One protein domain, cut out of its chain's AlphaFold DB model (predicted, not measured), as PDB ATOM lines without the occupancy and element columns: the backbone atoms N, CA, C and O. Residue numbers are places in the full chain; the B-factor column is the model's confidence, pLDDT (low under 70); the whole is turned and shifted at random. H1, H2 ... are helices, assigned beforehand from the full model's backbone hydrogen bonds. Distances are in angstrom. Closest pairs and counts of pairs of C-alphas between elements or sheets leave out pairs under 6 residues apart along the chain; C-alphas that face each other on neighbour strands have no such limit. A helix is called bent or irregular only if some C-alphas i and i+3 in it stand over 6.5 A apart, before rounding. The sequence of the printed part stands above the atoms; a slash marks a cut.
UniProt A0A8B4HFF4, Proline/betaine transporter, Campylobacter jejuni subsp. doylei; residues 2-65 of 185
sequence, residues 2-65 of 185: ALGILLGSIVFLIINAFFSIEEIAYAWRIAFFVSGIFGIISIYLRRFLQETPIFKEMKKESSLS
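What this domain is: This is residues 2 to 65 of the 185 residues of the protein "Proline/betaine transporter" of Campylobacter jejuni subsp. doylei (UniProt A0A8B4HFF4). A lopsided helical hairpin makes one end of a long rod: the long helix H2 with the shorter H1 folded back beside its first part. Residues 39 to 46 of H2 stick out past this pairing, and residues 47 to 52 lead on to the small helix H3, which touches no other helix at the far end. The printed part has 64 residues, with three named helices in the order H1, H2, H3 and no named strand, and its class is all helix. The whole is extended, with a radius of gyration of the C-alphas of 20.1 A and spans of 62 by 20 by 19 A.

How they stand to each other: H2, residues 21 to 46, is the longest helix. It has a kink of 32 degrees near residue 28, and it is irregular, but only just: C-alphas 25 and 28 are 6.7 A apart. H1, residues 2 to 18, touches H2, and the closest C-alphas of the two, those of Ile 15 and Ala 27, are 6.7 A apart. H2 touches H1 with residues 24 to 31 alone. The two helices form a hairpin, running opposite ways at a shallow tilt of 31 degrees, with their centres 11.2 A apart. H3, residues 53 to 60, is apart from both H1 and H2, with no C-alpha of either within 8 A of it. Every O i to N i+4 pair is within hydrogen-bond range in H1 and H3, while in H2 16 of 22 are.

Where its parts are: H2 is 38.1 A long from C-alpha 21 at (0.437, 61.050, -19.493) to C-alpha 46 at (6.284, 25.863, -6.154). H1, 24.6 A long, begins at C-alpha 2 at (13.392, 43.369, -2.614) and ends at Phe 18. H3 measures 10.7 A from C-alpha 53 to C-alpha 60, the latter at (6.694, 8.578, 8.313).

The domain as a whole: The two C-alphas farthest apart are those of Glu 22 and Glu 61, at 62.5 A, while the first and last printed C-alphas, those of Ala 2 and Ser 65, are 35.6 A apart. The printed part has no cut. The link from H1 to H2 is tight, with 2 residues, and the link from H2 to H3 is short, with 6. Residues 39 to 54, of which 39 to 46 belong to H2, stand free, as do residues 56 to 62, of which 56 to 60 belong to H3. The mean pLDDT of the printed part is 82.9, and the model's confidence is low, under 70, at residues 63 to 65.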
ATOM      1  N   ALA A   2      12.695  42.269  -1.932       80.75
ATOM      2  CA  ALA A   2      13.392  43.369  -2.614       80.75
ATOM      3  C   ALA A   2      13.434  43.243  -4.151       80.75
ATOM      4  O   ALA A   2      13.019  44.164  -4.843       80.75
ATOM      5  N   LEU A   3      13.804  42.074  -4.689       82.00
ATOM      6  CA  LEU A   3      13.827  41.832  -6.142       82.00
ATOM      7  C   LEU A   3      12.470  42.057  -6.833       82.00
ATOM      8  O   LEU A   3      12.434  42.557  -7.949       82.00
ATOM      9  N   GLY A   4      11.355  41.724  -6.175       82.81
ATOM     10  CA  GLY A   4      10.019  41.949  -6.732       82.81
ATOM     11  C   GLY A   4       9.647  43.432  -6.776       82.81
ATOM     12  O   GLY A   4       9.066  43.889  -7.754       82.81
ATOM     13  N   ILE A   5      10.037  44.193  -5.748       83.12
ATOM     14  CA  ILE A   5       9.832  45.649  -5.702       83.12
ATOM     15  C   ILE A   5      10.704  46.329  -6.762       83.12
ATOM     16  O   ILE A   5      10.212  47.174  -7.500       83.12
ATOM     17  N   LEU A   6      11.960  45.894  -6.903       84.88
ATOM     18  CA  LEU A   6      12.880  46.376  -7.933       84.88
ATOM     19  C   LEU A   6      12.314  46.164  -9.339       84.88
ATOM     20  O   LEU A   6      12.327  47.079 -10.158       84.88
ATOM     21  N   LEU A   7      11.773  44.973  -9.602       85.38
ATOM     22  CA  LEU A   7      11.160  44.650 -10.886       85.38
ATOM     23  C   LEU A   7       9.932  45.536 -11.154       85.38
ATOM     24  O   LEU A   7       9.769  46.034 -12.266       85.38
ATOM     25  N   GLY A   8       9.128  45.817 -10.125       84.38
ATOM     26  CA  GLY A   8       8.036  46.791 -10.191       84.38
ATOM     27  C   GLY A   8       8.507  48.212 -10.522       84.38
ATOM     28  O   GLY A   8       7.935  48.849 -11.405       84.38
ATOM     29  N   SER A   9       9.576  48.693  -9.881       83.12
ATOM     30  CA  SER A   9      10.167  50.014 -10.160       83.12
ATOM     31  C   SER A   9      10.741  50.114 -11.580       83.12
ATOM     32  O   SER A   9      10.601  51.152 -12.224       83.12
ATOM     33  N   ILE A  10      11.329  49.036 -12.114       85.25
ATOM     34  CA  ILE A  10      11.793  48.989 -13.512       85.25
ATOM     35  C   ILE A  10      10.610  49.073 -14.481       85.25
ATOM     36  O   ILE A  10      10.646  49.865 -15.420       85.25
ATOM     37  N   VAL A  11       9.545  48.299 -14.251       84.62
ATOM     38  CA  VAL A  11       8.330  48.367 -15.080       84.62
ATOM     39  C   VAL A  11       7.719  49.768 -15.031       84.62
ATOM     40  O   VAL A  11       7.313  50.291 -16.066       84.62
ATOM     41  N   PHE A  12       7.710  50.410 -13.859       83.06
ATOM     42  CA  PHE A  12       7.263  51.794 -13.710       83.06
ATOM     43  C   PHE A  12       8.093  52.768 -14.559       83.06
ATOM     44  O   PHE A  12       7.512  53.589 -15.271       83.06
ATOM     45  N   LEU A  13       9.427  52.660 -14.541       84.00
ATOM     46  CA  LEU A  13      10.304  53.483 -15.380       84.00
ATOM     47  C   LEU A  13      10.062  53.256 -16.873       84.00
ATOM     48  O   LEU A  13       9.961  54.223 -17.620       84.00
ATOM     49  N   ILE A  14       9.925  51.999 -17.305       84.31
ATOM     50  CA  ILE A  14       9.642  51.663 -18.708       84.31
ATOM     51  C   ILE A  14       8.315  52.294 -19.138       84.31
ATOM     52  O   ILE A  14       8.250  52.932 -20.186       84.31
ATOM     53  N   ILE A  15       7.268  52.184 -18.320       84.31
ATOM     54  CA  ILE A  15       5.971  52.786 -18.643       84.31
ATOM     55  C   ILE A  15       6.090  54.314 -18.769       84.31
ATOM     56  O   ILE A  15       5.623  54.875 -19.752       84.31
ATOM     57  N   ASN A  16       6.756  54.984 -17.825       81.56
ATOM     58  CA  ASN A  16       6.915  56.444 -17.870       81.56
ATOM     59  C   ASN A  16       7.866  56.924 -18.982       81.56
ATOM     60  O   ASN A  16       7.811  58.090 -19.355       81.56
ATOM     61  N   ALA A  17       8.740  56.057 -19.500       82.94
ATOM     62  CA  ALA A  17       9.644  56.390 -20.598       82.94
ATOM     63  C   ALA A  17       8.972  56.291 -21.977       82.94
ATOM     64  O   ALA A  17       9.313  57.061 -22.872       82.94
ATOM     65  N   PHE A  18       8.048  55.342 -22.158       82.31
ATOM     66  CA  PHE A  18       7.436  55.054 -23.462       82.31
ATOM     67  C   PHE A  18       6.013  55.593 -23.635       82.31
ATOM     68  O   PHE A  18       5.588  55.757 -24.774       82.31
ATOM     69  N   PHE A  19       5.280  55.860 -22.550       81.56
ATOM     70  CA  PHE A  19       3.888  56.312 -22.613       81.56
ATOM     71  C   PHE A  19       3.748  57.766 -22.163       81.56
ATOM     72  O   PHE A  19       4.293  58.176 -21.136       81.56
ATOM     73  N   SER A  20       2.967  58.537 -22.913       78.56
ATOM     74  CA  SER A  20       2.547  59.883 -22.523       78.56
ATOM     75  C   SER A  20       1.524  59.840 -21.376       78.56
ATOM     76  O   SER A  20       0.906  58.810 -21.110       78.56
ATOM     77  N   ILE A  21       1.317  60.966 -20.680       74.56
ATOM     78  CA  ILE A  21       0.437  61.050 -19.493       74.56
ATOM     79  C   ILE A  21      -0.986  60.536 -19.784       74.56
ATOM     80  O   ILE A  21      -1.593  59.885 -18.933       74.56
ATOM     81  N   GLU A  22      -1.495  60.772 -20.994       74.75
ATOM     82  CA  GLU A  22      -2.819  60.307 -21.424       74.75
ATOM     83  C   GLU A  22      -2.872  58.781 -21.610       74.75
ATOM     84  O   GLU A  22      -3.868  58.135 -21.279       74.75
ATOM     85  N   GLU A  23      -1.777  58.171 -22.058       78.12
ATOM     86  CA  GLU A  23      -1.677  56.730 -22.302       78.12
ATOM     87  C   GLU A  23      -1.368  55.932 -21.025       78.12
ATOM     88  O   GLU A  23      -1.707  54.747 -20.932       78.12
ATOM     89  N   ILE A  24      -0.797  56.569 -19.995       76.94
ATOM     90  CA  ILE A  24      -0.557  55.948 -18.680       76.94
ATOM     91  C   ILE A  24      -1.872  55.469 -18.042       76.94
ATOM     92  O   ILE A  24      -1.895  54.425 -17.380       76.94
ATOM     93  N   ALA A  25      -2.992  56.151 -18.312       78.38
ATOM     94  CA  ALA A  25      -4.322  55.705 -17.894       78.38
ATOM     95  C   ALA A  25      -4.684  54.310 -18.451       78.38
ATOM     96  O   ALA A  25      -5.529  53.616 -17.877       78.38
ATOM     97  N   TYR A  26      -4.027  53.871 -19.535       81.69
ATOM     98  CA  TYR A  26      -4.127  52.516 -20.075       81.69
ATOM     99  C   TYR A  26      -2.950  51.601 -19.724       81.69
ATOM    100  O   TYR A  26      -3.138  50.387 -19.602       81.69
ATOM    101  N   ALA A  27      -1.770  52.151 -19.467       80.88
ATOM    102  CA  ALA A  27      -0.560  51.374 -19.219       80.88
ATOM    103  C   ALA A  27      -0.605  50.489 -17.957       80.88
ATOM    104  O   ALA A  27       0.111  49.488 -17.891       80.88
ATOM    105  N   TRP A  28      -1.479  50.767 -16.977       81.94
ATOM    106  CA  TRP A  28      -1.612  49.922 -15.778       81.94
ATOM    107  C   TRP A  28      -1.931  48.453 -16.110       81.94
ATOM    108  O   TRP A  28      -1.487  47.556 -15.393       81.94
ATOM    109  N   ARG A  29      -2.624  48.178 -17.229       86.69
ATOM    110  CA  ARG A  29      -2.905  46.803 -17.683       86.69
ATOM    111  C   ARG A  29      -1.626  46.012 -17.972       86.69
ATOM    112  O   ARG A  29      -1.577  44.819 -17.683       86.69
ATOM    113  N   ILE A  30      -0.588  46.671 -18.491       85.12
ATOM    114  CA  ILE A  30       0.708  46.048 -18.800       85.12
ATOM    115  C   ILE A  30       1.358  45.550 -17.507       85.12
ATOM    116  O   ILE A  30       1.777  44.396 -17.435       85.12
ATOM    117  N   ALA A  31       1.360  46.373 -16.455       83.56
ATOM    118  CA  ALA A  31       1.898  45.985 -15.152       83.56
ATOM    119  C   ALA A  31       1.159  44.771 -14.553       83.56
ATOM    120  O   ALA A  31       1.796  43.876 -13.990       83.56
ATOM    121  N   PHE A  32      -0.167  44.690 -14.725       87.50
ATOM    122  CA  PHE A  32      -0.952  43.520 -14.309       87.50
ATOM    123  C   PHE A  32      -0.632  42.271 -15.128       87.50
ATOM    124  O   PHE A  32      -0.467  41.200 -14.548       87.50
ATOM    125  N   PHE A  33      -0.520  42.391 -16.450       90.62
ATOM    126  CA  PHE A  33      -0.209  41.255 -17.315       90.62
ATOM    127  C   PHE A  33       1.174  40.673 -17.001       90.62
ATOM    128  O   PHE A  33       1.311  39.465 -16.806       90.62
ATOM    129  N   VAL A  34       2.179  41.542 -16.843       88.44
ATOM    130  CA  VAL A  34       3.532  41.151 -16.423       88.44
ATOM    131  C   VAL A  34       3.486  40.457 -15.060       88.44
ATOM    132  O   VAL A  34       4.011  39.353 -14.913       88.44
ATOM    133  N   SER A  35       2.790  41.040 -14.079       87.06
ATOM    134  CA  SER A  35       2.639  40.443 -12.742       87.06
ATOM    135  C   SER A  35       1.936  39.082 -12.777       87.06
ATOM    136  O   SER A  35       2.320  38.169 -12.048       87.06
ATOM    137  N   GLY A  36       0.944  38.913 -13.655       91.25
ATOM    138  CA  GLY A  36       0.234  37.653 -13.865       91.25
ATOM    139  C   GLY A  36       1.146  36.544 -14.387       91.25
ATOM    140  O   GLY A  36       1.128  35.437 -13.848       91.25
ATOM    141  N   ILE A  37       2.006  36.847 -15.367       93.19
ATOM    142  CA  ILE A  37       3.011  35.900 -15.880       93.19
ATOM    143  C   ILE A  37       3.954  35.461 -14.751       93.19
ATOM    144  O   ILE A  37       4.151  34.262 -14.544       93.19
ATOM    145  N   PHE A  38       4.482  36.405 -13.966       89.31
ATOM    146  CA  PHE A  38       5.325  36.082 -12.807       89.31
ATOM    147  C   PHE A  38       4.580  35.270 -11.738       89.31
ATOM    148  O   PHE A  38       5.171  34.389 -11.105       89.31
ATOM    149  N   GLY A  39       3.280  35.507 -11.557       90.75
ATOM    150  CA  GLY A  39       2.411  34.702 -10.701       90.75
ATOM    151  C   GLY A  39       2.314  33.245 -11.165       90.75
ATOM    152  O   GLY A  39       2.511  32.332 -10.362       90.75
ATOM    153  N   ILE A  40       2.096  33.014 -12.464       94.25
ATOM    154  CA  ILE A  40       2.052  31.664 -13.053       94.25
ATOM    155  C   ILE A  40       3.405  30.960 -12.895       94.25
ATOM    156  O   ILE A  40       3.451  29.811 -12.450       94.25
ATOM    157  N   ILE A  41       4.511  31.656 -13.181       92.06
ATOM    158  CA  ILE A  41       5.871  31.131 -12.980       92.06
ATOM    159  C   ILE A  41       6.086  30.753 -11.510       92.06
ATOM    160  O   ILE A  41       6.630  29.689 -11.218       92.06
ATOM    161  N   SER A  42       5.612  31.575 -10.572       89.62
ATOM    162  CA  SER A  42       5.727  31.302  -9.136       89.62
ATOM    163  C   SER A  42       4.954  30.045  -8.719       89.62
ATOM    164  O   SER A  42       5.447  29.262  -7.909       89.62
ATOM    165  N   ILE A  43       3.762  29.817  -9.282       91.12
ATOM    166  CA  ILE A  43       2.986  28.585  -9.059       91.12
ATOM    167  C   ILE A  43       3.727  27.374  -9.629       91.12
ATOM    168  O   ILE A  43       3.780  26.326  -8.986       91.12
ATOM    169  N   TYR A  44       4.313  27.512 -10.818       91.62
ATOM    170  CA  TYR A  44       5.092  26.446 -11.434       91.62
ATOM    171  C   TYR A  44       6.327  26.090 -10.594       91.62
ATOM    172  O   TYR A  44       6.519  24.922 -10.263       91.62
ATOM    173  N   LEU A  45       7.104  27.085 -10.153       89.50
ATOM    174  CA  LEU A  45       8.280  26.894  -9.293       89.50
ATOM    175  C   LEU A  45       7.933  26.221  -7.960       89.50
ATOM    176  O   LEU A  45       8.690  25.373  -7.486       89.50
ATOM    177  N   ARG A  46       6.763  26.521  -7.382       89.31
ATOM    178  CA  ARG A  46       6.284  25.863  -6.154       89.31
ATOM    179  C   ARG A  46       6.148  24.348  -6.284       89.31
ATOM    180  O   ARG A  46       6.231  23.669  -5.269       89.31
ATOM    181  N   ARG A  47       5.993  23.805  -7.495       85.12
ATOM    182  CA  ARG A  47       5.929  22.350  -7.715       85.12
ATOM    183  C   ARG A  47       7.282  21.650  -7.562       85.12
ATOM    184  O   ARG A  47       7.301  20.445  -7.342       85.12
ATOM    185  N   PHE A  48       8.392  22.382  -7.671       84.75
ATOM    186  CA  PHE A  48       9.750  21.829  -7.565       84.75
ATOM    187  C   PHE A  48      10.333  21.923  -6.151       84.75
ATOM    188  O   PHE A  48      11.353  21.298  -5.863       84.75
ATOM    189  N   LEU A  49       9.690  22.682  -5.260       81.81
ATOM    190  CA  LEU A  49      10.062  22.765  -3.852       81.81
ATOM    191  C   LEU A  49       9.694  21.452  -3.158       81.81
ATOM    192  O   LEU A  49       8.528  21.167  -2.895       81.81
ATOM    193  N   GLN A  50      10.708  20.628  -2.895       78.44
ATOM    194  CA  GLN A  50      10.534  19.410  -2.118       78.44
ATOM    195  C   GLN A  50      10.294  19.756  -0.646       78.44
ATOM    196  O   GLN A  50      10.951  20.636  -0.095       78.44
ATOM    197  N   GLU A  51       9.397  19.010  -0.002       76.06
ATOM    198  CA  GLU A  51       9.211  19.065   1.451       76.06
ATOM    199  C   GLU A  51      10.535  18.833   2.191       76.06
ATOM    200  O   GLU A  51      11.368  18.021   1.755       76.06
ATOM    201  N   THR A  52      10.711  19.516   3.325       84.12
ATOM    202  CA  THR A  52      11.926  19.409   4.139       84.12
ATOM    203  C   THR A  52      12.114  17.972   4.653       84.12
ATOM    204  O   THR A  52      11.129  17.271   4.916       84.12
ATOM    205  N   PRO A  53      13.364  17.488   4.800       77.69
ATOM    206  CA  PRO A  53      13.637  16.119   5.250       77.69
ATOM    207  C   PRO A  53      12.987  15.811   6.607       77.69
ATOM    208  O   PRO A  53      12.364  14.765   6.758       77.69
ATOM    209  N   ILE A  54      13.001  16.782   7.524       80.81
ATOM    210  CA  ILE A  54      12.378  16.690   8.852       80.81
ATOM    211  C   ILE A  54      10.858  16.480   8.739       80.81
ATOM    212  O   ILE A  54      10.280  15.656   9.442       80.81
ATOM    213  N   PHE A  55      10.185  17.175   7.816       79.19
ATOM    214  CA  PHE A  55       8.745  16.996   7.615       79.19
ATOM    215  C   PHE A  55       8.408  15.622   7.021       79.19
ATOM    216  O   PHE A  55       7.409  15.001   7.395       79.19
ATOM    217  N   LYS A  56       9.264  15.106   6.128       81.12
ATOM    218  CA  LYS A  56       9.127  13.747   5.584       81.12
ATOM    219  C   LYS A  56       9.304  12.679   6.668       81.12
ATOM    220  O   LYS A  56       8.579  11.687   6.638       81.12
ATOM    221  N   GLU A  57      10.225  12.875   7.606       81.56
ATOM    222  CA  GLU A  57      10.445  11.981   8.752       81.56
ATOM    223  C   GLU A  57       9.256  11.995   9.717       81.56
ATOM    224  O   GLU A  57       8.673  10.941   9.959       81.56
ATOM    225  N   MET A  58       8.785  13.174  10.139       78.94
ATOM    226  CA  MET A  58       7.601  13.288  11.010       78.94
ATOM    227  C   MET A  58       6.352  12.636  10.399       78.94
ATOM    228  O   MET A  58       5.545  12.006  11.086       78.94
ATOM    229  N   LYS A  59       6.193  12.742   9.073       78.38
ATOM    230  CA  LYS A  59       5.091  12.093   8.353       78.38
ATOM    231  C   LYS A  59       5.217  10.568   8.332       78.38
ATOM    232  O   LYS A  59       4.197   9.890   8.410       78.38
ATOM    233  N   LYS A  60       6.437  10.027   8.230       79.25
ATOM    234  CA  LYS A  60       6.694   8.578   8.313       79.25
ATOM    235  C   LYS A  60       6.439   8.039   9.717       79.25
ATOM    236  O   LYS A  60       5.879   6.958   9.854       79.25
ATOM    237  N   GLU A  61       6.803   8.801  10.741       82.06
ATOM    238  CA  GLU A  61       6.621   8.418  12.144       82.06
ATOM    239  C   GLU A  61       5.179   8.580  12.643       82.06
ATOM    240  O   GLU A  61       4.884   8.243  13.785       82.06
ATOM    241  N   SER A  62       4.258   9.085  11.809       72.00
ATOM    242  CA  SER A  62       2.889   9.445  12.221       72.00
ATOM    243  C   SER A  62       2.852  10.393  13.431       72.00
ATOM    244  O   SER A  62       1.846  10.474  14.131       72.00
ATOM    245  N   SER A  63       3.936  11.141  13.662       69.38
ATOM    246  CA  SER A  63       4.071  12.126  14.741       69.38
ATOM    247  C   SER A  63       3.420  13.468  14.392       69.38
ATOM    248  O   SER A  63       3.406  14.398  15.200       69.38
ATOM    249  N   LEU A  64       2.823  13.571  13.199       69.12
ATOM    250  CA  LEU A  64       1.997  14.703  12.802       69.12
ATOM    251  C   LEU A  64       0.688  14.703  13.596       69.12
ATOM    252  O   LEU A  64      -0.229  13.925  13.335       69.12
ATOM    253  N   SER A  65       0.593  15.630  14.545       69.94
ATOM    254  CA  SER A  65      -0.663  15.948  15.211       69.94
ATOM    255  C   SER A  65      -1.726  16.389  14.205       69.94
ATOM    256  O   SER A  65      -1.447  17.127  13.258       69.94
TER     257      SER A  65